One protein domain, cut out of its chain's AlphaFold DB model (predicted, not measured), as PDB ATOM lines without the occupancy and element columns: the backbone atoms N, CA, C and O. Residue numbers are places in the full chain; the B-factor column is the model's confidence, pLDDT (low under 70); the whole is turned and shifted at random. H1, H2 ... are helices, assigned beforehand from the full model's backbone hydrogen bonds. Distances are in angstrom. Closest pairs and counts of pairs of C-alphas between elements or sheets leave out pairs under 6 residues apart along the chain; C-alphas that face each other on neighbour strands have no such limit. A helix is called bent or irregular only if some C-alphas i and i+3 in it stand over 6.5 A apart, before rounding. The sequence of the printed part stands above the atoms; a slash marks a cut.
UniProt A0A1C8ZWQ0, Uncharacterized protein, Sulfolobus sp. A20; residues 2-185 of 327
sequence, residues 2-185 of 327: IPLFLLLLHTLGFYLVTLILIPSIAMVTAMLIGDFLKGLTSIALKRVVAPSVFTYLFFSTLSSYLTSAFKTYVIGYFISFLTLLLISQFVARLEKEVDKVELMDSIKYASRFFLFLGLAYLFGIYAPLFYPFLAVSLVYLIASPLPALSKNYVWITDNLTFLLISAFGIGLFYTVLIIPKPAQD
ATOM      1  N   ILE A   2     -48.259 -18.718   4.719       63.88
ATOM      2  CA  ILE A   2     -49.202 -17.891   3.930       63.88
ATOM      3  C   ILE A   2     -49.540 -16.512   4.557       63.88
ATOM      4  O   ILE A   2     -49.451 -15.516   3.842       63.88
ATOM      5  N   PRO A   3     -49.848 -16.380   5.868       67.19
ATOM      6  CA  PRO A   3     -50.178 -15.071   6.446       67.19
ATOM      7  C   PRO A   3     -48.972 -14.127   6.530       67.19
ATOM      8  O   PRO A   3     -49.128 -12.922   6.369       67.19
ATOM      9  N   LEU A   4     -47.759 -14.663   6.720       60.56
ATOM     10  CA  LEU A   4     -46.534 -13.860   6.761       60.56
ATOM     11  C   LEU A   4     -46.198 -13.302   5.370       60.56
ATOM     12  O   LEU A   4     -45.824 -12.143   5.249       60.56
ATOM     13  N   PHE A   5     -46.389 -14.115   4.326       59.34
ATOM     14  CA  PHE A   5     -46.198 -13.717   2.931       59.34
ATOM     15  C   PHE A   5     -47.203 -12.641   2.496       59.34
ATOM     16  O   PHE A   5     -46.806 -11.643   1.904       59.34
ATOM     17  N   LEU A   6     -48.484 -12.796   2.856       63.09
ATOM     18  CA  LEU A   6     -49.521 -11.792   2.591       63.09
ATOM     19  C   LEU A   6     -49.251 -10.467   3.316       63.09
ATOM     20  O   LEU A   6     -49.447  -9.401   2.737       63.09
ATOM     21  N   LEU A   7     -48.758 -10.524   4.555       64.00
ATOM     22  CA  LEU A   7     -48.426  -9.332   5.333       64.00
ATOM     23  C   LEU A   7     -47.221  -8.590   4.739       64.00
ATOM     24  O   LEU A   7     -47.257  -7.368   4.656       64.00
ATOM     25  N   LEU A   8     -46.212  -9.322   4.252       61.53
ATOM     26  CA  LEU A   8     -45.046  -8.779   3.540       61.53
ATOM     27  C   LEU A   8     -45.439  -8.144   2.196       61.53
ATOM     28  O   LEU A   8     -44.947  -7.072   1.851       61.53
ATOM     29  N   LEU A   9     -46.365  -8.768   1.459       67.56
ATOM     30  CA  LEU A   9     -46.924  -8.211   0.223       67.56
ATOM     31  C   LEU A   9     -47.724  -6.930   0.486       67.56
ATOM     32  O   LEU A   9     -47.642  -5.987  -0.297       67.56
ATOM     33  N   HIS A  10     -48.467  -6.877   1.594       71.12
ATOM     34  CA  HIS A  10     -49.237  -5.701   1.990       71.12
ATOM     35  C   HIS A  10     -48.330  -4.522   2.368       71.12
ATOM     36  O   HIS A  10     -48.563  -3.403   1.913       71.12
ATOM     37  N   THR A  11     -47.269  -4.744   3.154       73.12
ATOM     38  CA  THR A  11     -46.300  -3.682   3.479       73.12
ATOM     39  C   THR A  11     -45.531  -3.227   2.248       73.12
ATOM     40  O   THR A  11     -45.470  -2.026   2.001       73.12
ATOM     41  N   LEU A  12     -44.994  -4.146   1.439       73.81
ATOM     42  CA  LEU A  12     -44.300  -3.786   0.196       73.81
ATOM     43  C   LEU A  12     -45.220  -3.035  -0.775       73.81
ATOM     44  O   LEU A  12     -44.814  -2.021  -1.339       73.81
ATOM     45  N   GLY A  13     -46.468  -3.485  -0.924       75.38
ATOM     46  CA  GLY A  13     -47.484  -2.815  -1.732       75.38
ATOM     47  C   GLY A  13     -47.784  -1.402  -1.233       75.38
ATOM     48  O   GLY A  13     -47.795  -0.468  -2.031       75.38
ATOM     49  N   PHE A  14     -47.939  -1.217   0.081       80.38
ATOM     50  CA  PHE A  14     -48.132   0.104   0.681       80.38
ATOM     51  C   PHE A  14     -46.959   1.046   0.381       80.38
ATOM     52  O   PHE A  14     -47.190   2.161  -0.080       80.38
ATOM     53  N   TYR A  15     -45.712   0.589   0.553       80.06
ATOM     54  CA  TYR A  15     -44.523   1.398   0.253       80.06
ATOM     55  C   TYR A  15     -44.407   1.757  -1.232       80.06
ATOM     56  O   TYR A  15     -44.075   2.893  -1.559       80.06
ATOM     57  N   LEU A  16     -44.701   0.825  -2.144       79.69
ATOM     58  CA  LEU A  16     -44.697   1.105  -3.583       79.69
ATOM     59  C   LEU A  16     -45.754   2.152  -3.958       79.69
ATOM     60  O   LEU A  16     -45.485   3.052  -4.758       79.69
ATOM     61  N   VAL A  17     -46.944   2.069  -3.360       83.75
ATOM     62  CA  VAL A  17     -48.025   3.027  -3.614       83.75
ATOM     63  C   VAL A  17     -47.655   4.419  -3.105       83.75
ATOM     64  O   VAL A  17     -47.750   5.389  -3.857       83.75
ATOM     65  N   THR A  18     -47.206   4.540  -1.858       86.62
ATOM     66  CA  THR A  18     -46.928   5.849  -1.253       86.62
ATOM     67  C   THR A  18     -45.677   6.509  -1.817       86.62
ATOM     68  O   THR A  18     -45.674   7.718  -2.039       86.62
ATOM     69  N   LEU A  19     -44.624   5.733  -2.078       87.12
ATOM     70  CA  LEU A  19     -43.320   6.266  -2.463       87.12
ATOM     71  C   LEU A  19     -43.203   6.503  -3.972       87.12
ATOM     72  O   LEU A  19     -42.483   7.408  -4.379       87.12
ATOM     73  N   ILE A  20     -43.904   5.725  -4.805       87.38
ATOM     74  CA  ILE A  20     -43.780   5.805  -6.270       87.38
ATOM     75  C   ILE A  20     -45.109   6.181  -6.920       87.38
ATOM     76  O   ILE A  20     -45.152   7.145  -7.687       87.38
ATOM     77  N   LEU A  21     -46.191   5.452  -6.633       89.25
ATOM     78  CA  LEU A  21     -47.452   5.618  -7.363       89.25
ATOM     79  C   LEU A  21     -48.077   7.003  -7.131       89.25
ATOM     80  O   LEU A  21     -48.396   7.689  -8.101       89.25
ATOM     81  N   ILE A  22     -48.208   7.444  -5.875       89.94
ATOM     82  CA  ILE A  22     -48.810   8.746  -5.534       89.94
ATOM     83  C   ILE A  22     -48.014   9.916  -6.146       89.94
ATOM     84  O   ILE A  22     -48.624  10.717  -6.862       89.94
ATOM     85  N   PRO A  23     -46.679  10.023  -5.959       92.88
ATOM     86  CA  PRO A  23     -45.889  11.065  -6.616       92.88
ATOM     87  C   PRO A  23     -46.010  11.035  -8.142       92.88
ATOM     88  O   PRO A  23     -46.123  12.090  -8.768       92.88
ATOM     89  N   SER A  24     -46.029   9.842  -8.748       92.50
ATOM     90  CA  SER A  24     -46.136   9.683 -10.205       92.50
ATOM     91  C   SER A  24     -47.494  10.146 -10.733       92.50
ATOM     92  O   SER A  24     -47.547  10.873 -11.722       92.50
ATOM     93  N   ILE A  25     -48.595   9.796 -10.061       93.81
ATOM     94  CA  ILE A  25     -49.938  10.267 -10.426       93.81
ATOM     95  C   ILE A  25     -50.013  11.794 -10.310       93.81
ATOM     96  O   ILE A  25     -50.523  12.456 -11.215       93.81
ATOM     97  N   ALA A  26     -49.467  12.377  -9.239       92.12
ATOM     98  CA  ALA A  26     -49.434  13.828  -9.057       92.12
ATOM     99  C   ALA A  26     -48.613  14.539 -10.154       92.12
ATOM    100  O   ALA A  26     -49.010  15.583 -10.669       92.12
ATOM    101  N   MET A  27     -47.494  13.944 -10.569       95.19
ATOM    102  CA  MET A  27     -46.685  14.442 -11.684       95.19
ATOM    103  C   MET A  27     -47.440  14.383 -13.013       95.19
ATOM    104  O   MET A  27     -47.499  15.380 -13.729       95.19
ATOM    105  N   VAL A  28     -48.031  13.229 -13.339       94.12
ATOM    106  CA  VAL A  28     -48.768  13.018 -14.595       94.12
ATOM    107  C   VAL A  28     -49.978  13.942 -14.666       94.12
ATOM    108  O   VAL A  28     -50.193  14.582 -15.688       94.12
ATOM    109  N   THR A  29     -50.733  14.088 -13.577       93.56
ATOM    110  CA  THR A  29     -51.869  15.023 -13.525       93.56
ATOM    111  C   THR A  29     -51.427  16.471 -13.736       93.56
ATOM    112  O   THR A  29     -52.038  17.172 -14.539       93.56
ATOM    113  N   ALA A  30     -50.332  16.913 -13.112       91.94
ATOM    114  CA  ALA A  30     -49.771  18.241 -13.362       91.94
ATOM    115  C   ALA A  30     -49.299  18.418 -14.819       91.94
ATOM    116  O   ALA A  30     -49.509  19.479 -15.407       91.94
ATOM    117  N   MET A  31     -48.705  17.389 -15.431       92.06
ATOM    118  CA  MET A  31     -48.328  17.421 -16.850       92.06
ATOM    119  C   MET A  31     -49.545  17.536 -17.768       92.06
ATOM    120  O   MET A  31     -49.535  18.388 -18.657       92.06
ATOM    121  N   LEU A  32     -50.595  16.753 -17.503       93.88
ATOM    122  CA  LEU A  32     -51.853  16.781 -18.249       93.88
ATOM    123  C   LEU A  32     -52.530  18.149 -18.144       93.88
ATOM    124  O   LEU A  32     -52.926  18.707 -19.159       93.88
ATOM    125  N   ILE A  33     -52.593  18.748 -16.949       92.94
ATOM    126  CA  ILE A  33     -53.070  20.136 -16.786       92.94
ATOM    127  C   ILE A  33     -52.233  21.087 -17.654       92.94
ATOM    128  O   ILE A  33     -52.764  22.005 -18.275       92.94
ATOM    129  N   GLY A  34     -50.925  20.840 -17.749       89.31
ATOM    130  CA  GLY A  34     -50.010  21.619 -18.573       89.31
ATOM    131  C   GLY A  34     -50.302  21.501 -20.066       89.31
ATOM    132  O   GLY A  34     -50.090  22.475 -20.786       89.31
ATOM    133  N   ASP A  35     -50.790  20.353 -20.546       91.31
ATOM    134  CA  ASP A  35     -51.218  20.160 -21.941       91.31
ATOM    135  C   ASP A  35     -52.426  21.031 -22.309       91.31
ATOM    136  O   ASP A  35     -52.539  21.468 -23.453       91.31
ATOM    137  N   PHE A  36     -53.289  21.351 -21.339       91.69
ATOM    138  CA  PHE A  36     -54.432  22.246 -21.547       91.69
ATOM    139  C   PHE A  36     -54.056  23.738 -21.543       91.69
ATOM    140  O   PHE A  36     -54.852  24.578 -21.968       91.69
ATOM    141  N   LEU A  37     -52.853  24.091 -21.083       93.38
ATOM    142  CA  LEU A  37     -52.350  25.467 -21.054       93.38
ATOM    143  C   LEU A  37     -51.488  25.781 -22.288       93.38
ATOM    144  O   LEU A  37     -50.971  24.890 -22.957       93.38
ATOM    145  N   LYS A  38     -51.288  27.072 -22.585       88.56
ATOM    146  CA  LYS A  38     -50.465  27.540 -23.717       88.56
ATOM    147  C   LYS A  38     -49.322  28.443 -23.260       88.56
ATOM    148  O   LYS A  38     -49.458  29.202 -22.306       88.56
ATOM    149  N   GLY A  39     -48.215  28.403 -24.001       87.06
ATOM    150  CA  GLY A  39     -47.059  29.275 -23.789       87.06
ATOM    151  C   GLY A  39     -46.246  28.921 -22.542       87.06
ATOM    152  O   GLY A  39     -46.149  27.758 -22.154       87.06
ATOM    153  N   LEU A  40     -45.663  29.944 -21.909       84.75
ATOM    154  CA  LEU A  40     -44.731  29.796 -20.786       84.75
ATOM    155  C   LEU A  40     -45.329  29.035 -19.592       84.75
ATOM    156  O   LEU A  40     -44.621  28.306 -18.905       84.75
ATOM    157  N   THR A  41     -46.635  29.172 -19.351       88.06
ATOM    158  CA  THR A  41     -47.326  28.498 -18.243       88.06
ATOM    159  C   THR A  41     -47.389  26.986 -18.448       88.06
ATOM    160  O   THR A  41     -47.160  26.249 -17.494       88.06
ATOM    161  N   SER A  42     -47.601  26.513 -19.681       91.69
ATOM    162  CA  SER A  42     -47.525  25.083 -20.027       91.69
ATOM    163  C   SER A  42     -46.121  24.528 -19.782       91.69
ATOM    164  O   SER A  42     -45.953  23.490 -19.137       91.69
ATOM    165  N   ILE A  43     -45.098  25.258 -20.241       90.50
ATOM    166  CA  ILE A  43     -43.691  24.868 -20.089       90.50
ATOM    167  C   ILE A  43     -43.308  24.830 -18.604       90.50
ATOM    168  O   ILE A  43     -42.745  23.835 -18.148       90.50
ATOM    169  N   ALA A  44     -43.661  25.861 -17.834       91.69
ATOM    170  CA  ALA A  44     -43.407  25.924 -16.397       91.69
ATOM    171  C   ALA A  44     -44.116  24.790 -15.644       91.69
ATOM    172  O   ALA A  44     -43.508  24.148 -14.785       91.69
ATOM    173  N   LEU A  45     -45.371  24.481 -15.991       92.44
ATOM    174  CA  LEU A  45     -46.111  23.416 -15.319       92.44
ATOM    175  C   LEU A  45     -45.483  22.039 -15.578       92.44
ATOM    176  O   LEU A  45     -45.285  21.272 -14.641       92.44
ATOM    177  N   LYS A  46     -45.086  21.751 -16.822       92.19
ATOM    178  CA  LYS A  46     -44.500  20.455 -17.204       92.19
ATOM    179  C   LYS A  46     -43.051  20.281 -16.762       92.19
ATOM    180  O   LYS A  46     -42.661  19.184 -16.374       92.19
ATOM    181  N   ARG A  47     -42.237  21.336 -16.857       91.31
ATOM    182  CA  ARG A  47     -40.784  21.258 -16.621       91.31
ATOM    183  C   ARG A  47     -40.355  21.662 -15.219       91.31
ATOM    184  O   ARG A  47     -39.252  21.302 -14.818       91.31
ATOM    185  N   VAL A  48     -41.196  22.391 -14.487       94.00
ATOM    186  CA  VAL A  48     -40.896  22.844 -13.124       94.00
ATOM    187  C   VAL A  48     -41.891  22.268 -12.136       94.00
ATOM    188  O   VAL A  48     -41.482  21.519 -11.255       94.00
ATOM    189  N   VAL A  49     -43.185  22.566 -12.273       94.81
ATOM    190  CA  VAL A  49     -44.175  22.219 -11.237       94.81
ATOM    191  C   VAL A  49     -44.359  20.709 -11.118       94.81
ATOM    192  O   VAL A  49     -44.204  20.178 -10.025       94.81
ATOM    193  N   ALA A  50     -44.604  20.001 -12.221       93.69
ATOM    194  CA  ALA A  50     -44.787  18.552 -12.223       93.69
ATOM    195  C   ALA A  50     -43.595  17.785 -11.609       93.69
ATOM    196  O   ALA A  50     -43.817  17.022 -10.665       93.69
ATOM    197  N   PRO A  51     -42.332  17.996 -12.046       94.38
ATOM    198  CA  PRO A  51     -41.198  17.335 -11.409       94.38
ATOM    199  C   PRO A  51     -40.966  17.816  -9.969       94.38
ATOM    200  O   PRO A  51     -40.585  17.008  -9.131       94.38
ATOM    201  N   SER A  52     -41.258  19.078  -9.630       95.38
ATOM    202  CA  SER A  52     -41.149  19.567  -8.244       95.38
ATOM    203  C   SER A  52     -42.153  18.892  -7.308       95.38
ATOM    204  O   SER A  52     -41.786  18.525  -6.195       95.38
ATOM    205  N   VAL A  53     -43.397  18.691  -7.754       94.00
ATOM    206  CA  VAL A  53     -44.435  17.973  -6.998       94.00
ATOM    207  C   VAL A  53     -44.029  16.517  -6.793       94.00
ATOM    208  O   VAL A  53     -44.103  16.026  -5.666       94.00
ATOM    209  N   PHE A  54     -43.533  15.852  -7.843       95.25
ATOM    210  CA  PHE A  54     -42.983  14.501  -7.725       95.25
ATOM    211  C   PHE A  54     -41.879  14.447  -6.668       95.25
ATOM    212  O   PHE A  54     -41.960  13.668  -5.721       95.25
ATOM    213  N   THR A  55     -40.860  15.299  -6.815       94.50
ATOM    214  CA  THR A  55     -39.710  15.358  -5.912       94.50
ATOM    215  C   THR A  55     -40.164  15.622  -4.479       94.50
ATOM    216  O   THR A  55     -39.776  14.883  -3.581       94.50
ATOM    217  N   TYR A  56     -41.042  16.598  -4.251       94.38
ATOM    218  CA  TYR A  56     -41.550  16.918  -2.918       94.38
ATOM    219  C   TYR A  56     -42.293  15.743  -2.267       94.38
ATOM    220  O   TYR A  56     -42.004  15.396  -1.122       94.38
ATOM    221  N   LEU A  57     -43.221  15.097  -2.978       94.31
ATOM    222  CA  LEU A  57     -43.994  13.973  -2.435       94.31
ATOM    223  C   LEU A  57     -43.122  12.732  -2.202       94.31
ATOM    224  O   LEU A  57     -43.234  12.088  -1.158       94.31
ATOM    225  N   PHE A  58     -42.217  12.431  -3.135       94.50
ATOM    226  CA  PHE A  58     -41.260  11.333  -3.008       94.50
ATOM    227  C   PHE A  58     -40.362  11.523  -1.782       94.50
ATOM    228  O   PHE A  58     -40.283  10.653  -0.915       94.50
ATOM    229  N   PHE A  59     -39.708  12.683  -1.676       94.00
ATOM    230  CA  PHE A  59     -38.745  12.946  -0.613       94.00
ATOM    231  C   PHE A  59     -39.406  13.171   0.748       94.00
ATOM    232  O   PHE A  59     -38.848  12.735   1.750       94.00
ATOM    233  N   SER A  60     -40.596  13.774   0.823       89.88
ATOM    234  CA  SER A  60     -41.336  13.887   2.094       89.88
ATOM    235  C   SER A  60     -41.733  12.514   2.644       89.88
ATOM    236  O   SER A  60     -41.508  12.230   3.822       89.88
ATOM    237  N   THR A  61     -42.228  11.629   1.779       90.69
ATOM    238  CA  THR A  61     -42.576  10.247   2.130       90.69
ATOM    239  C   THR A  61     -41.335   9.458   2.553       90.69
ATOM    240  O   THR A  61     -41.319   8.842   3.621       90.69
ATOM    241  N   LEU A  62     -40.251   9.548   1.774       89.62
ATOM    242  CA  LEU A  62     -38.960   8.937   2.103       89.62
ATOM    243  C   LEU A  62     -38.410   9.457   3.440       89.62
ATOM    244  O   LEU A  62     -37.952   8.668   4.266       89.62
ATOM    245  N   SER A  63     -38.495  10.766   3.685       90.06
ATOM    246  CA  SER A  63     -38.073  11.383   4.942       90.06
ATOM    247  C   SER A  63     -38.875  10.861   6.121       90.06
ATOM    248  O   SER A  63     -38.281  10.533   7.143       90.06
ATOM    249  N   SER A  64     -40.198  10.754   5.994       87.44
ATOM    250  CA  SER A  64     -41.049  10.217   7.058       87.44
ATOM    251  C   SER A  64     -40.640   8.789   7.427       87.44
ATOM    252  O   SER A  64     -40.531   8.459   8.610       87.44
ATOM    253  N   TYR A  65     -40.365   7.943   6.430       87.06
ATOM    254  CA  TYR A  65     -39.930   6.568   6.673       87.06
ATOM    255  C   TYR A  65     -38.546   6.490   7.309       87.06
ATOM    256  O   TYR A  65     -38.371   5.783   8.302       87.06
ATOM    257  N   LEU A  66     -37.572   7.237   6.791       87.81
ATOM    258  CA  LEU A  66     -36.217   7.226   7.335       87.81
ATOM    259  C   LEU A  66     -36.165   7.825   8.747       87.81
ATOM    260  O   LEU A  66     -35.506   7.267   9.620       87.81
ATOM    261  N   THR A  67     -36.895   8.907   9.019       86.38
ATOM    262  CA  THR A  67     -36.989   9.471  10.372       86.38
ATOM    263  C   THR A  67     -37.657   8.494  11.339       86.38
ATOM    264  O   THR A  67     -37.192   8.368  12.469       86.38
ATOM    265  N   SER A  68     -38.685   7.755  10.911       85.69
ATOM    266  CA  SER A  68     -39.312   6.715  11.737       85.69
ATOM    267  C   SER A  68     -38.359   5.544  12.025       85.69
ATOM    268  O   SER A  68     -38.266   5.099  13.169       85.69
ATOM    269  N   ALA A  69     -37.603   5.090  11.020       86.50
ATOM    270  CA  ALA A  69     -36.677   3.966  11.146       86.50
ATOM    271  C   ALA A  69     -35.432   4.301  11.986       86.50
ATOM    272  O   ALA A  69     -35.054   3.539  12.874       86.50
ATOM    273  N   PHE A  70     -34.806   5.453  11.729       87.25
ATOM    274  CA  PHE A  70     -33.546   5.860  12.361       87.25
ATOM    275  C   PHE A  70     -33.733   6.779  13.577       87.25
ATOM    276  O   PHE A  70     -32.755   7.114  14.241       87.25
ATOM    277  N   LYS A  71     -34.972   7.201  13.876       82.94
ATOM    278  CA  LYS A  71     -35.336   8.080  15.005       82.94
ATOM    279  C   LYS A  71     -34.495   9.361  15.090       82.94
ATOM    280  O   LYS A  71     -34.174   9.830  16.179       82.94
ATOM    281  N   THR A  72     -34.139   9.938  13.941       83.19
ATOM    282  CA  THR A  72     -33.342  11.169  13.869       83.19
ATOM    283  C   THR A  72     -33.992  12.223  12.978       83.19
ATOM    284  O   THR A  72     -34.418  11.960  11.850       83.19
ATOM    285  N   TYR A  73     -34.034  13.450  13.493       80.12
ATOM    286  CA  TYR A  73     -34.575  14.617  12.796       80.12
ATOM    287  C   TYR A  73     -33.594  15.200  11.768       80.12
ATOM    288  O   TYR A  73     -34.007  15.912  10.855       80.12
ATOM    289  N   VAL A  74     -32.304  14.853  11.862       85.75
ATOM    290  CA  VAL A  74     -31.239  15.316  10.950       85.75
ATOM    291  C   VAL A  74     -31.512  14.892   9.506       85.75
ATOM    292  O   VAL A  74     -31.298  15.667   8.574       85.75
ATOM    293  N   ILE A  75     -32.049  13.682   9.321       86.31
ATOM    294  CA  ILE A  75     -32.406  13.152   8.002       86.31
ATOM    295  C   ILE A  75     -33.454  14.042   7.317       86.31
ATOM    296  O   ILE A  75     -33.342  14.296   6.119       86.31
ATOM    297  N   GLY A  76     -34.419  14.579   8.070       88.06
ATOM    298  CA  GLY A  76     -35.447  15.464   7.521       88.06
ATOM    299  C   GLY A  76     -34.889  16.783   6.987       88.06
ATOM    300  O   GLY A  76     -35.261  17.212   5.893       88.06
ATOM    301  N   TYR A  77     -33.939  17.391   7.702       89.94
ATOM    302  CA  TYR A  77     -33.240  18.599   7.246       89.94
ATOM    303  C   TYR A  77     -32.445  18.350   5.961       89.94
ATOM    304  O   TYR A  77     -32.558  19.110   4.998       89.94
ATOM    305  N   PHE A  78     -31.692  17.249   5.917       90.75
ATOM    306  CA  PHE A  78     -30.899  16.882   4.747       90.75
ATOM    307  C   PHE A  78     -31.771  16.582   3.519       90.75
ATOM    308  O   PHE A  78     -31.490  17.055   2.417       90.75
ATOM    309  N   ILE A  79     -32.872  15.851   3.701       92.56
ATOM    310  CA  ILE A  79     -33.811  15.553   2.613       92.56
ATOM    311  C   ILE A  79     -34.523  16.821   2.125       92.56
ATOM    312  O   ILE A  79     -34.698  16.997   0.917       92.56
ATOM    313  N   SER A  80     -34.879  17.735   3.029       93.06
ATOM    314  CA  SER A  80     -35.461  19.034   2.662       93.06
ATOM    315  C   SER A  80     -34.485  19.873   1.833       93.06
ATOM    316  O   SER A  80     -34.876  20.443   0.815       93.06
ATOM    317  N   PHE A  81     -33.198  19.881   2.202       94.81
ATOM    318  CA  PHE A  81     -32.139  20.499   1.400       94.81
ATOM    319  C   PHE A  81     -32.066  19.901  -0.011       94.81
ATOM    320  O   PHE A  81     -32.126  20.649  -0.986       94.81
ATOM    321  N   LEU A  82     -31.987  18.570  -0.134       95.06
ATOM    322  CA  LEU A  82     -31.922  17.899  -1.438       95.06
ATOM    323  C   LEU A  82     -33.151  18.196  -2.306       95.06
ATOM    324  O   LEU A  82     -33.017  18.486  -3.494       95.06
ATOM    325  N   THR A  83     -34.338  18.175  -1.701       95.94
ATOM    326  CA  THR A  83     -35.608  18.490  -2.368       95.94
ATOM    327  C   THR A  83     -35.566  19.895  -2.965       95.94
ATOM    328  O   THR A  83     -35.817  20.077  -4.155       95.94
ATOM    329  N   LEU A  84     -35.192  20.895  -2.162       97.12
ATOM    330  CA  LEU A  84     -35.140  22.292  -2.594       97.12
ATOM    331  C   LEU A  84     -34.021  22.553  -3.608       97.12
ATOM    332  O   LEU A  84     -34.202  23.360  -4.520       97.12
ATOM    333  N   LEU A  85     -32.898  21.839  -3.506       96.38
ATOM    334  CA  LEU A  85     -31.816  21.895  -4.487       96.38
ATOM    335  C   LEU A  85     -32.276  21.383  -5.862       96.38
ATOM    336  O   LEU A  85     -31.999  22.023  -6.875       96.38
ATOM    337  N   LEU A  86     -33.021  20.277  -5.912       96.12
ATOM    338  CA  LEU A  86     -33.587  19.765  -7.166       96.12
ATOM    339  C   LEU A  86     -34.634  20.722  -7.752       96.12
ATOM    340  O   LEU A  86     -34.575  21.032  -8.942       96.12
ATOM    341  N   ILE A  87     -35.528  21.268  -6.920       96.44
ATOM    342  CA  ILE A  87     -36.506  22.284  -7.349       96.44
ATOM    343  C   ILE A  87     -35.789  23.515  -7.917       96.44
ATOM    344  O   ILE A  87     -36.143  23.993  -8.995       96.44
ATOM    345  N   SER A  88     -34.731  23.988  -7.252       96.88
ATOM    346  CA  SER A  88     -33.896  25.093  -7.736       96.88
ATOM    347  C   SER A  88     -33.334  24.817  -9.135       96.88
ATOM    348  O   SER A  88     -33.379  25.704  -9.991       96.88
ATOM    349  N   GLN A  89     -32.873  23.588  -9.398       96.06
ATOM    350  CA  GLN A  89     -32.382  23.184 -10.717       96.06
ATOM    351  C   GLN A  89     -33.493  23.126 -11.771       96.06
ATOM    352  O   GLN A  89     -33.258  23.524 -12.911       96.06
ATOM    353  N   PHE A  90     -34.694  22.655 -11.424       95.38
ATOM    354  CA  PHE A  90     -35.827  22.663 -12.356       95.38
ATOM    355  C   PHE A  90     -36.210  24.091 -12.748       95.38
ATOM    356  O   PHE A  90     -36.346  24.377 -13.937       95.38
ATOM    357  N   VAL A  91     -36.290  25.002 -11.773       95.62
ATOM    358  CA  VAL A  91     -36.542  26.430 -12.023       95.62
ATOM    359  C   VAL A  91     -35.427  27.037 -12.880       95.62
ATOM    360  O   VAL A  91     -35.724  27.701 -13.865       95.62
ATOM    361  N   ALA A  92     -34.154  26.755 -12.581       94.06
ATOM    362  CA  ALA A  92     -33.021  27.261 -13.364       94.06
ATOM    363  C   ALA A  92     -33.055  26.801 -14.829       94.06
ATOM    364  O   ALA A  92     -32.654  27.532 -15.724       94.06
ATOM    365  N   ARG A  93     -33.548  25.590 -15.113       91.62
ATOM    366  CA  ARG A  93     -33.673  25.103 -16.496       91.62
ATOM    367  C   ARG A  93     -34.722  25.866 -17.300       91.62
ATOM    368  O   ARG A  93     -34.593  25.914 -18.519       91.62
ATOM    369  N   LEU A  94     -35.722  26.457 -16.641       91.88
ATOM    370  CA  LEU A  94     -36.746  27.262 -17.306       91.88
ATOM    371  C   LEU A  94     -36.157  28.539 -17.920       91.88
ATOM    372  O   LEU A  94     -36.677  28.996 -18.928       91.88
ATOM    373  N   GLU A  95     -35.051  29.062 -17.377       87.56
ATOM    374  CA  GLU A  95     -34.329  30.235 -17.901       87.56
ATOM    375  C   GLU A  95     -34.018  30.111 -19.399       87.56
ATOM    376  O   GLU A  95     -34.166  31.071 -20.144       87.56
ATOM    377  N   LYS A  96     -33.662  28.905 -19.860       86.44
ATOM    378  CA  LYS A  96     -33.289  28.640 -21.259       86.44
ATOM    379  C   LYS A  96     -34.458  28.689 -22.245       86.44
ATOM    380  O   LYS A  96     -34.226  28.683 -23.445       86.44
ATOM    381  N   GLU A  97     -35.689  28.676 -21.747       85.62
ATOM    382  CA  GLU A  97     -36.916  28.641 -22.550       85.62
ATOM    383  C   GLU A  97     -37.580  30.029 -22.621       85.62
ATOM    384  O   GLU A  97     -38.719  30.156 -23.074       85.62
ATOM    385  N   VAL A  98     -36.908  31.069 -22.110       87.44
ATOM    386  CA  VAL A  98     -37.447  32.424 -21.976       87.44
ATOM    387  C   VAL A  98     -36.576  33.421 -22.728       87.44
ATOM    388  O   VAL A  98     -35.436  33.662 -22.351       87.44
ATOM    389  N   ASP A  99     -37.157  34.089 -23.724       83.25
ATOM    390  CA  ASP A  99     -36.437  35.098 -24.515       83.25
ATOM    391  C   ASP A  99     -36.431  36.496 -23.867       83.25
ATOM    392  O   ASP A  99     -35.621  37.357 -24.208       83.25
ATOM    393  N   LYS A 100     -37.355  36.757 -22.934       85.25
ATOM    394  CA  LYS A 100     -37.483  38.058 -22.261       85.25
ATOM    395  C   LYS A 100     -36.540  38.150 -21.066       85.25
ATOM    396  O   LYS A 100     -36.687  37.393 -20.104       85.25
ATOM    397  N   VAL A 101     -35.638  39.132 -21.101       84.94
ATOM    398  CA  VAL A 101     -34.609  39.363 -20.072       84.94
ATOM    399  C   VAL A 101     -35.222  39.539 -18.681       84.94
ATOM    400  O   VAL A 101     -34.712  38.982 -17.712       84.94
ATOM    401  N   GLU A 102     -36.356  40.231 -18.572       85.81
ATOM    402  CA  GLU A 102     -37.012  40.466 -17.285       85.81
ATOM    403  C   GLU A 102     -37.526  39.163 -16.662       85.81
ATOM    404  O   GLU A 102     -37.334  38.900 -15.476       85.81
ATOM    405  N   LEU A 103     -38.152  38.301 -17.467       86.69
ATOM    406  CA  LEU A 103     -38.632  37.002 -16.997       86.69
ATOM    407  C   LEU A 103     -37.469  36.061 -16.663       86.69
ATOM    408  O   LEU A 103     -37.567  35.298 -15.702       86.69
ATOM    409  N   MET A 104     -36.367  36.141 -17.408       89.50
ATOM    410  CA  MET A 104     -35.137  35.410 -17.110       89.50
ATOM    411  C   MET A 104     -34.570  35.796 -15.734       89.50
ATOM    412  O   MET A 104     -34.320  34.913 -14.912       89.50
ATOM    413  N   ASP A 105     -34.451  37.091 -15.431       89.38
ATOM    414  CA  ASP A 105     -33.993  37.557 -14.114       89.38
ATOM    415  C   ASP A 105     -34.946  37.127 -12.988       89.38
ATOM    416  O   ASP A 105     -34.501  36.654 -11.936       89.38
ATOM    417  N   SER A 106     -36.260  37.197 -13.222       91.25
ATOM    418  CA  SER A 106     -37.275  36.687 -12.292       91.25
ATOM    419  C   SER A 106     -37.095  35.197 -11.978       91.25
ATOM    420  O   SER A 106     -37.095  34.800 -10.808       91.25
ATOM    421  N   ILE A 107     -36.894  34.367 -13.005       93.25
ATOM    422  CA  ILE A 107     -36.673  32.918 -12.865       93.25
ATOM    423  C   ILE A 107     -35.363  32.639 -12.125       93.25
ATOM    424  O   ILE A 107     -35.319  31.794 -11.228       93.25
ATOM    425  N   LYS A 108     -34.305  33.385 -12.440       93.12
ATOM    426  CA  LYS A 108     -33.002  33.275 -11.779       93.12
ATOM    427  C   LYS A 108     -33.091  33.590 -10.289       93.12
ATOM    428  O   LYS A 108     -32.514  32.870  -9.472       93.12
ATOM    429  N   TYR A 109     -33.832  34.627  -9.906       93.94
ATOM    430  CA  TYR A 109     -34.065  34.954  -8.497       93.94
ATOM    431  C   TYR A 109     -34.932  33.904  -7.798       93.94
ATOM    432  O   TYR A 109     -34.589  33.500  -6.688       93.94
ATOM    433  N   ALA A 110     -35.971  33.381  -8.453       95.12
ATOM    434  CA  ALA A 110     -36.769  32.277  -7.914       95.12
ATOM    435  C   ALA A 110     -35.920  31.009  -7.690       95.12
ATOM    436  O   ALA A 110     -36.003  30.377  -6.639       95.12
ATOM    437  N   SER A 111     -35.039  30.663  -8.633       96.56
ATOM    438  CA  SER A 111     -34.110  29.537  -8.476       96.56
ATOM    439  C   SER A 111     -33.158  29.739  -7.292       96.56
ATOM    440  O   SER A 111     -32.967  28.824  -6.483       96.56
ATOM    441  N   ARG A 112     -32.598  30.948  -7.143       96.31
ATOM    442  CA  ARG A 112     -31.734  31.303  -6.008       96.31
ATOM    443  C   ARG A 112     -32.480  31.273  -4.678       96.31
ATOM    444  O   ARG A 112     -31.895  30.828  -3.696       96.31
ATOM    445  N   PHE A 113     -33.751  31.671  -4.633       97.12
ATOM    446  CA  PHE A 113     -34.584  31.513  -3.439       97.12
ATOM    447  C   PHE A 113     -34.600  30.056  -2.963       97.12
ATOM    448  O   PHE A 113     -34.240  29.799  -1.817       97.12
ATOM    449  N   PHE A 114     -34.927  29.105  -3.845       97.31
ATOM    450  CA  PHE A 114     -34.943  27.683  -3.485       97.31
ATOM    451  C   PHE A 114     -33.561  27.165  -3.070       97.31
ATOM    452  O   PHE A 114     -33.465  26.395  -2.117       97.31
ATOM    453  N   LEU A 115     -32.487  27.624  -3.721       97.44
ATOM    454  CA  LEU A 115     -31.117  27.257  -3.354       97.44
ATOM    455  C   LEU A 115     -30.758  27.734  -1.941       97.44
ATOM    456  O   LEU A 115     -30.291  26.942  -1.125       97.44
ATOM    457  N   PHE A 116     -30.991  29.011  -1.633       96.88
ATOM    458  CA  PHE A 116     -30.670  29.584  -0.324       96.88
ATOM    459  C   PHE A 116     -31.593  29.068   0.780       96.88
ATOM    460  O   PHE A 116     -31.129  28.837   1.893       96.88
ATOM    461  N   LEU A 117     -32.866  28.810   0.472       96.62
ATOM    462  CA  LEU A 117     -33.770  28.136   1.399       96.62
ATOM    463  C   LEU A 117     -33.294  26.702   1.667       96.62
ATOM    464  O   LEU A 117     -33.263  26.274   2.816       96.62
ATOM    465  N   GLY A 118     -32.849  25.982   0.635       95.56
ATOM    466  CA  GLY A 118     -32.219  24.672   0.782       95.56
ATOM    467  C   GLY A 118     -30.997  24.726   1.697       95.56
ATOM    468  O   GLY A 118     -30.896  23.921   2.621       95.56
ATOM    469  N   LEU A 119     -30.093  25.689   1.488       95.38
ATOM    470  CA  LEU A 119     -28.939  25.900   2.370       95.38
ATOM    471  C   LEU A 119     -29.370  26.203   3.808       95.38
ATOM    472  O   LEU A 119     -28.760  25.674   4.733       95.38
ATOM    473  N   ALA A 120     -30.438  26.981   4.008       94.75
ATOM    474  CA  ALA A 120     -31.000  27.189   5.337       94.75
ATOM    475  C   ALA A 120     -31.375  25.845   5.975       94.75
ATOM    476  O   ALA A 120     -30.900  25.561   7.067       94.75
ATOM    477  N   TYR A 121     -32.111  24.964   5.284       93.31
ATOM    478  CA  TYR A 121     -32.428  23.623   5.799       93.31
ATOM    479  C   TYR A 121     -31.187  22.757   6.059       93.31
ATOM    480  O   TYR A 121     -31.143  22.091   7.090       93.31
ATOM    481  N   LEU A 122     -30.163  22.800   5.198       93.38
ATOM    482  CA  LEU A 122     -28.899  22.081   5.418       93.38
ATOM    483  C   LEU A 122     -28.228  22.524   6.725       93.38
ATOM    484  O   LEU A 122     -27.809  21.695   7.532       93.38
ATOM    485  N   PHE A 123     -28.169  23.835   6.950       90.31
ATOM    486  CA  PHE A 123     -27.621  24.420   8.168       90.31
ATOM    487  C   PHE A 123     -28.621  24.462   9.328       90.31
ATOM    488  O   PHE A 123     -28.228  24.820  10.429       90.31
ATOM    489  N   GLY A 124     -29.873  24.036   9.145       84.56
ATOM    490  CA  GLY A 124     -30.890  23.950  10.199       84.56
ATOM    491  C   GLY A 124     -30.516  22.977  11.317       84.56
ATOM    492  O   GLY A 124     -30.914  23.170  12.463       84.56
ATOM    493  N   ILE A 125     -29.666  21.991  11.006       81.12
ATOM    494  CA  ILE A 125     -29.025  21.106  11.995       81.12
ATOM    495  C   ILE A 125     -28.202  21.936  12.996       81.12
ATOM    496  O   ILE A 125     -28.193  21.658  14.194       81.12
ATOM    497  N   TYR A 126     -27.560  22.994  12.507       77.94
ATOM    498  CA  TYR A 126     -26.857  24.001  13.288       77.94
ATOM    499  C   TYR A 126     -27.740  25.245  13.384       77.94
ATOM    500  O   TYR A 126     -27.450  26.257  12.751       77.94
ATOM    501  N   ALA A 127     -28.814  25.163  14.177       72.56
ATOM    502  CA  ALA A 127     -29.884  26.164  14.279       72.56
ATOM    503  C   ALA A 127     -29.457  27.648  14.167       72.56
ATOM    504  O   ALA A 127     -30.164  28.407  13.504       72.56
ATOM    505  N   PRO A 128     -28.313  28.103  14.722       82.50
ATOM    506  CA  PRO A 128     -27.858  29.473  14.510       82.50
ATOM    507  C   PRO A 128     -27.583  29.814  13.031       82.50
ATOM    508  O   PRO A 128     -27.963  30.889  12.576       82.50
ATOM    509  N   LEU A 129     -26.957  28.926  12.255       85.94
ATOM    510  CA  LEU A 129     -26.589  29.165  10.852       85.94
ATOM    511  C   LEU A 129     -27.777  29.104   9.883       85.94
ATOM    512  O   LEU A 129     -27.626  29.485   8.730       85.94
ATOM    513  N   PHE A 130     -28.963  28.690  10.330       90.19
ATOM    514  CA  PHE A 130     -30.189  28.714   9.528       90.19
ATOM    515  C   PHE A 130     -30.574  30.136   9.075       90.19
ATOM    516  O   PHE A 130     -30.920  30.368   7.914       90.19
ATOM    517  N   TYR A 131     -30.486  31.110   9.986       90.19
ATOM    518  CA  TYR A 131     -31.045  32.453   9.801       90.19
ATOM    519  C   TYR A 131     -30.373  33.317   8.721       90.19
ATOM    520  O   TYR A 131     -31.107  33.960   7.967       90.19
ATOM    521  N   PRO A 132     -29.032  33.338   8.572       92.88
ATOM    522  CA  PRO A 132     -28.367  34.046   7.477       92.88
ATOM    523  C   PRO A 132     -28.856  33.601   6.097       92.88
ATOM    524  O   PRO A 132     -29.170  34.437   5.250       92.88
ATOM    525  N   PHE A 133     -28.979  32.289   5.875       94.56
ATOM    526  CA  PHE A 133     -29.438  31.754   4.592       94.56
ATOM    527  C   PHE A 133     -30.945  31.944   4.399       94.56
ATOM    528  O   PHE A 133     -31.371  32.276   3.290       94.56
ATOM    529  N   LEU A 134     -31.750  31.828   5.465       94.38
ATOM    530  CA  LEU A 134     -33.180  32.127   5.399       94.38
ATOM    531  C   LEU A 134     -33.419  33.592   5.007       94.38
ATOM    532  O   LEU A 134     -34.186  33.852   4.081       94.38
ATOM    533  N   ALA A 135     -32.749  34.542   5.662       93.12
ATOM    534  CA  ALA A 135     -32.902  35.966   5.373       93.12
ATOM    535  C   ALA A 135     -32.558  36.286   3.909       93.12
ATOM    536  O   ALA A 135     -33.319  36.971   3.226       93.12
ATOM    537  N   VAL A 136     -31.464  35.716   3.396       95.44
ATOM    538  CA  VAL A 136     -31.086  35.831   1.980       95.44
ATOM    539  C   VAL A 136     -32.137  35.210   1.057       95.44
ATOM    540  O   VAL A 136     -32.483  35.808   0.036       95.44
ATOM    541  N   SER A 137     -32.685  34.043   1.410       96.81
ATOM    542  CA  SER A 137     -33.745  33.406   0.623       96.81
ATOM    543  C   SER A 137     -34.976  34.316   0.512       96.81
ATOM    544  O   SER A 137     -35.484  34.525  -0.587       96.81
ATOM    545  N   LEU A 138     -35.396  34.958   1.605       95.44
ATOM    546  CA  LEU A 138     -36.549  35.861   1.610       95.44
ATOM    547  C   LEU A 138     -36.330  37.089   0.720       95.44
ATOM    548  O   LEU A 138     -37.250  37.492   0.009       95.44
ATOM    549  N   VAL A 139     -35.115  37.645   0.687       93.81
ATOM    550  CA  VAL A 139     -34.779  38.724  -0.258       93.81
ATOM    551  C   VAL A 139     -34.949  38.251  -1.702       93.81
ATOM    552  O   VAL A 139     -35.566  38.955  -2.496       93.81
ATOM    553  N   TYR A 140     -34.469  37.051  -2.045       95.06
ATOM    554  CA  TYR A 140     -34.662  36.490  -3.387       95.06
ATOM    555  C   TYR A 140     -36.129  36.202  -3.717       95.06
ATOM    556  O   TYR A 140     -36.543  36.430  -4.852       95.06
ATOM    557  N   LEU A 141     -36.926  35.758  -2.742       95.06
ATOM    558  CA  LEU A 141     -38.362  35.550  -2.921       95.06
ATOM    559  C   LEU A 141     -39.060  36.866  -3.276       95.06
ATOM    560  O   LEU A 141     -39.772  36.928  -4.278       95.06
ATOM    561  N   ILE A 142     -38.799  37.923  -2.503       91.44
ATOM    562  CA  ILE A 142     -39.362  39.261  -2.730       91.44
ATOM    563  C   ILE A 142     -38.860  39.847  -4.053       91.44
ATOM    564  O   ILE A 142     -39.629  40.493  -4.762       91.44
ATOM    565  N   ALA A 143     -37.594  39.614  -4.408       90.31
ATOM    566  CA  ALA A 143     -37.012  40.094  -5.656       90.31
ATOM    567  C   ALA A 143     -37.543  39.349  -6.889       90.31
ATOM    568  O   ALA A 143     -37.595  39.936  -7.966       90.31
ATOM    569  N   SER A 144     -37.955  38.086  -6.754       91.88
ATOM    570  CA  SER A 144     -38.327  37.241  -7.894       91.88
ATOM    571  C   SER A 144     -39.457  37.783  -8.782       91.88
ATOM    572  O   SER A 144     -39.272  37.773  -9.997       91.88
ATOM    573  N   PRO A 145     -40.582  38.331  -8.281       89.94
ATOM    574  CA  PRO A 145     -41.615  38.879  -9.160       89.94
ATOM    575  C   PRO A 145     -41.280  40.274  -9.718       89.94
ATOM    576  O   PRO A 145     -41.947  40.733 -10.641       89.94
ATOM    577  N   LEU A 146     -40.284  40.982  -9.170       87.19
ATOM    578  CA  LEU A 146     -40.086  42.411  -9.448       87.19
ATOM    579  C   LEU A 146     -39.642  42.718 -10.886       87.19
ATOM    580  O   LEU A 146     -40.227  43.640 -11.458       87.19
ATOM    581  N   PRO A 147     -38.696  41.980 -11.501       85.56
ATOM    582  CA  PRO A 147     -38.350  42.179 -12.907       85.56
ATOM    583  C   PRO A 147     -39.557  42.023 -13.838       85.56
ATOM    584  O   PRO A 147     -39.794  42.874 -14.690       85.56
ATOM    585  N   ALA A 148     -40.386  40.997 -13.622       83.44
ATOM    586  CA  ALA A 148     -41.577  40.752 -14.434       83.44
ATOM    587  C   ALA A 148     -42.710  41.784 -14.238       83.44
ATOM    588  O   ALA A 148     -43.532  41.954 -15.138       83.44
ATOM    589  N   LEU A 149     -42.786  42.459 -13.080       83.88
ATOM    590  CA  LEU A 149     -43.902  43.353 -12.728       83.88
ATOM    591  C   LEU A 149     -43.574  44.852 -12.807       83.88
ATOM    592  O   LEU A 149     -44.486  45.664 -12.970       83.88
ATOM    593  N   SER A 150     -42.309  45.256 -12.660       76.81
ATOM    594  CA  SER A 150     -41.932  46.663 -12.484       76.81
ATOM    595  C   SER A 150     -41.062  47.185 -13.620       76.81
ATOM    596  O   SER A 150     -39.978  46.677 -13.868       76.81
ATOM    597  N   LYS A 151     -41.462  48.309 -14.225       67.25
ATOM    598  CA  LYS A 151     -40.636  49.036 -15.210       67.25
ATOM    599  C   LYS A 151     -39.365  49.658 -14.608       67.25
ATOM    600  O   LYS A 151     -38.443  49.978 -15.346       67.25
ATOM    601  N   ASN A 152     -39.303  49.809 -13.282       65.50
ATOM    602  CA  ASN A 152     -38.172  50.405 -12.558       65.50
ATOM    603  C   ASN A 152     -37.317  49.353 -11.826       65.50
ATOM    604  O   ASN A 152     -36.637  49.677 -10.850       65.50
ATOM    605  N   TYR A 153     -37.351  48.088 -12.261       72.88
ATOM    606  CA  TYR A 153     -36.634  47.000 -11.589       72.88
ATOM    607  C   TYR A 153     -35.104  47.166 -11.600       72.88
ATOM    608  O   TYR A 153     -34.447  46.646 -10.702       72.88
ATOM    609  N   VAL A 154     -34.555  47.968 -12.523       69.81
ATOM    610  CA  VAL A 154     -33.115  48.286 -12.621       69.81
ATOM    611  C   VAL A 154     -32.554  48.835 -11.302       69.81
ATOM    612  O   VAL A 154     -31.489  48.434 -10.848       69.81
ATOM    613  N   TRP A 155     -33.311  49.686 -10.599       66.50
ATOM    614  CA  TRP A 155     -32.871  50.196  -9.295       66.50
ATOM    615  C   TRP A 155     -32.767  49.088  -8.235       66.50
ATOM    616  O   TRP A 155     -31.905  49.141  -7.357       66.50
ATOM    617  N   ILE A 156     -33.633  48.073  -8.304       66.25
ATOM    618  CA  ILE A 156     -33.619  46.935  -7.379       66.25
ATOM    619  C   ILE A 156     -32.457  46.004  -7.717       66.25
ATOM    620  O   ILE A 156     -31.763  45.572  -6.803       66.25
ATOM    621  N   THR A 157     -32.204  45.731  -9.001       71.94
ATOM    622  CA  THR A 157     -31.076  44.888  -9.428       71.94
ATOM    623  C   THR A 157     -29.738  45.510  -9.048       71.94
ATOM    624  O   THR A 157     -28.871  44.807  -8.528       71.94
ATOM    625  N   ASP A 158     -29.602  46.830  -9.193       75.88
ATOM    626  CA  ASP A 158     -28.381  47.566  -8.843       75.88
ATOM    627  C   ASP A 158     -28.087  47.533  -7.335       75.88
ATOM    628  O   ASP A 158     -26.928  47.536  -6.913       75.88
ATOM    629  N   ASN A 159     -29.132  47.464  -6.503       80.62
ATOM    630  CA  ASN A 159     -29.007  47.420  -5.044       80.62
ATOM    631  C   ASN A 159     -29.147  46.012  -4.449       80.62
ATOM    632  O   ASN A 159     -28.942  45.840  -3.245       80.62
ATOM    633  N   LEU A 160     -29.457  44.994  -5.260       83.88
ATOM    634  CA  LEU A 160     -29.755  43.643  -4.787       83.88
ATOM    635  C   LEU A 160     -28.587  43.061  -3.991       83.88
ATOM    636  O   LEU A 160     -28.790  42.525  -2.910       83.88
ATOM    637  N   THR A 161     -27.353  43.228  -4.470       83.62
ATOM    638  CA  THR A 161     -26.151  42.757  -3.763       83.62
ATOM    639  C   THR A 161     -26.034  43.364  -2.367       83.62
ATOM    640  O   THR A 161     -25.738  42.649  -1.412       83.62
ATOM    641  N   PHE A 162     -26.320  44.660  -2.216       81.19
ATOM    642  CA  PHE A 162     -26.302  45.315  -0.909       81.19
ATOM    643  C   PHE A 162     -27.416  44.787  -0.005       81.19
ATOM    644  O   PHE A 162     -27.145  44.465   1.148       81.19
ATOM    645  N   LEU A 163     -28.633  44.614  -0.534       84.88
ATOM    646  CA  LEU A 163     -29.749  44.023   0.211       84.88
ATOM    647  C   LEU A 163     -29.434  42.599   0.684       84.88
ATOM    648  O   LEU A 163     -29.740  42.254   1.823       84.88
ATOM    649  N   LEU A 164     -28.786  41.789  -0.155       88.75
ATOM    650  CA  LEU A 164     -28.371  40.426   0.184       88.75
ATOM    651  C   LEU A 164     -27.310  40.415   1.290       88.75
ATOM    652  O   LEU A 164     -27.436  39.647   2.241       88.75
ATOM    653  N   ILE A 165     -26.297  41.284   1.201       85.94
ATOM    654  CA  ILE A 165     -25.263  41.426   2.240       85.94
ATOM    655  C   ILE A 165     -25.895  41.883   3.559       85.94
ATOM    656  O   ILE A 165     -25.598  41.318   4.611       85.94
ATOM    657  N   SER A 166     -26.793  42.869   3.514       85.75
ATOM    658  CA  SER A 166     -27.505  43.349   4.698       85.75
ATOM    659  C   SER A 166     -28.380  42.261   5.316       85.75
ATOM    660  O   SER A 166     -28.316  42.056   6.524       85.75
ATOM    661  N   ALA A 167     -29.152  41.525   4.513       88.12
ATOM    662  CA  ALA A 167     -29.993  40.435   4.999       88.12
ATOM    663  C   ALA A 167     -29.167  39.300   5.614       88.12
ATOM    664  O   ALA A 167     -29.506  38.814   6.692       88.12
ATOM    665  N   PHE A 168     -28.049  38.926   4.986       89.81
ATOM    666  CA  PHE A 168     -27.120  37.949   5.548       89.81
ATOM    667  C   PHE A 168     -26.528  38.432   6.881       89.81
ATOM    668  O   PHE A 168     -26.503  37.678   7.850       89.81
ATOM    669  N   GLY A 169     -26.118  39.703   6.961       86.12
ATOM    670  CA  GLY A 169     -25.608  40.320   8.188       86.12
ATOM    671  C   GLY A 169     -26.646  40.383   9.315       86.12
ATOM    672  O   GLY A 169     -26.319  40.084  10.460       86.12
ATOM    673  N   ILE A 170     -27.905  40.703   8.998       86.00
ATOM    674  CA  ILE A 170     -29.027  40.661   9.953       86.00
ATOM    675  C   ILE A 170     -29.270  39.226  10.428       86.00
ATOM    676  O   ILE A 170     -29.453  38.992  11.622       86.00
ATOM    677  N   GLY A 171     -29.231  38.253   9.518       87.00
ATOM    678  CA  GLY A 171     -29.346  36.848   9.886       87.00
ATOM    679  C   GLY A 171     -28.208  36.399  10.804       87.00
ATOM    680  O   GLY A 171     -28.483  35.748  11.805       87.00
ATOM    681  N   LEU A 172     -26.962  36.816  10.539       87.44
ATOM    682  CA  LEU A 172     -25.811  36.550  11.414       87.44
ATOM    683  C   LEU A 172     -25.939  37.233  12.775       87.44
ATOM    684  O   LEU A 172     -25.556  36.667  13.793       87.44
ATOM    685  N   PHE A 173     -26.489  38.440  12.830       86.00
ATOM    686  CA  PHE A 173     -26.771  39.080  14.109       86.00
ATOM    687  C   PHE A 173     -27.742  38.247  14.940       86.00
ATOM    688  O   PHE A 173     -27.492  37.970  16.113       86.00
ATOM    689  N   TYR A 174     -28.814  37.785  14.301       84.06
ATOM    690  CA  TYR A 174     -29.818  36.953  14.941       84.06
ATOM    691  C   TYR A 174     -29.249  35.595  15.390       84.06
ATOM    692  O   TYR A 174     -29.513  35.165  16.512       84.06
ATOM    693  N   THR A 175     -28.376  34.976  14.582       85.81
ATOM    694  CA  THR A 175     -27.555  33.808  14.959       85.81
ATOM    695  C   THR A 175     -26.836  34.049  16.282       85.81
ATOM    696  O   THR A 175     -26.953  33.242  17.203       85.81
ATOM    697  N   VAL A 176     -26.098  35.158  16.394       84.44
ATOM    698  CA  VAL A 176     -25.299  35.454  17.588       84.44
ATOM    699  C   VAL A 176     -26.202  35.706  18.794       84.44
ATOM    700  O   VAL A 176     -25.837  35.311  19.899       84.44
ATOM    701  N   LEU A 177     -27.370  36.330  18.621       82.81
ATOM    702  CA  LEU A 177     -28.325  36.578  19.710       82.81
ATOM    703  C   LEU A 177     -28.959  35.300  20.276       82.81
ATOM    704  O   LEU A 177     -29.177  35.234  21.482       82.81
ATOM    705  N   ILE A 178     -29.246  34.304  19.434       83.44
ATOM    706  CA  ILE A 178     -29.922  33.063  19.854       83.44
ATOM    707  C   ILE A 178     -28.997  32.103  20.602       83.44
ATOM    708  O   ILE A 178     -29.478  31.301  21.403       83.44
ATOM    709  N   ILE A 179     -27.687  32.152  20.344       82.81
ATOM    710  CA  ILE A 179     -26.729  31.278  21.028       82.81
ATOM    711  C   ILE A 179     -26.825  31.525  22.546       82.81
ATOM    712  O   ILE A 179     -26.613  32.664  22.977       82.81
ATOM    713  N   PRO A 180     -27.140  30.491  23.358       78.38
ATOM    714  CA  PRO A 180     -27.280  30.640  24.799       78.38
ATOM    715  C   PRO A 180     -25.981  31.167  25.403       78.38
ATOM    716  O   PRO A 180     -24.921  30.566  25.233       78.38
ATOM    717  N   LYS A 181     -26.068  32.300  26.095       81.12
ATOM    718  CA  LYS A 181     -24.929  32.988  26.706       81.12
ATOM    719  C   LYS A 181     -25.389  33.814  27.910       81.12
ATOM    720  O   LYS A 181     -26.578  34.139  28.000       81.12
ATOM    721  N   PRO A 182     -24.479  34.162  28.833       84.94
ATOM    722  CA  PRO A 182     -24.774  35.060  29.942       84.94
ATOM    723  C   PRO A 182     -25.403  36.382  29.478       84.94
ATOM    724  O   PRO A 182     -25.081  36.907  28.410       84.94
ATOM    725  N   ALA A 183     -26.272  36.966  30.306       79.94
ATOM    726  CA  ALA A 183     -26.959  38.220  29.978       79.94
ATOM    727  C   ALA A 183     -25.986  39.377  29.666       79.94
ATOM    728  O   ALA A 183     -26.274  40.219  28.816       79.94
ATOM    729  N   GLN A 184     -24.815  39.392  30.312       82.69
ATOM    730  CA  GLN A 184     -23.759  40.378  30.062       82.69
ATOM    731  C   GLN A 184     -23.224  40.288  28.621       82.69
ATOM    732  O   GLN A 184     -23.152  41.304  27.934       82.69
ATOM    733  N   ASP A 185     -22.974  39.078  28.114       80.94
ATOM    734  CA  ASP A 185     -22.488  38.844  26.747       80.94
ATOM    735  C   ASP A 185     -23.523  39.226  25.689       80.94
ATOM    736  O   ASP A 185     -23.178  39.707  24.608       80.94
TER     737      ASP A 185
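What this domain is: This is residues 2 to 185 of the 327 residues of an uncharacterized protein of Sulfolobus sp. A20 (UniProt A0A1C8ZWQ0). Long helices H1b, H2b, H3, H4a, H4b and H6 stand in one flat row, running alternately back and forth. At one edge residues 2 to 14 of H1 stick out. The 184 printed residues, all helix in class, have six named helices, H1 to H6; they are loose, radius of gyration 20.5 A, spanning 70 by 58 by 17 A.

How they stand to each other: By hydrogen bonds H1, residues 2 to 36, H2, 40 to 70, and H4, 101 to 143, are each one helix, but bent: C-alphas 19 and 22 are 6.8 A apart, 47 and 50 6.5 A, 125 and 128 8.8 A. H2b, from residue 50, and H3, residues 74 to 97, form a hairpin, closest C-alphas Ser 52 and Ile 87, 5.5 A. H4b, from residue 128, touches H6, residues 153 to 178, at Pro 132 and Gly 171, C-alphas 3.8 A apart.

Where its parts are: H3 is 36.5 A long. C-alpha 2 lies at (-49.202, -17.891, 3.930), C-alpha 178 at (-29.922, 33.063, 19.854).

The domain as a whole: The printed part has no cut. Residues 2 to 9, 151 to 152 and 154 to 156 have pLDDT under 70.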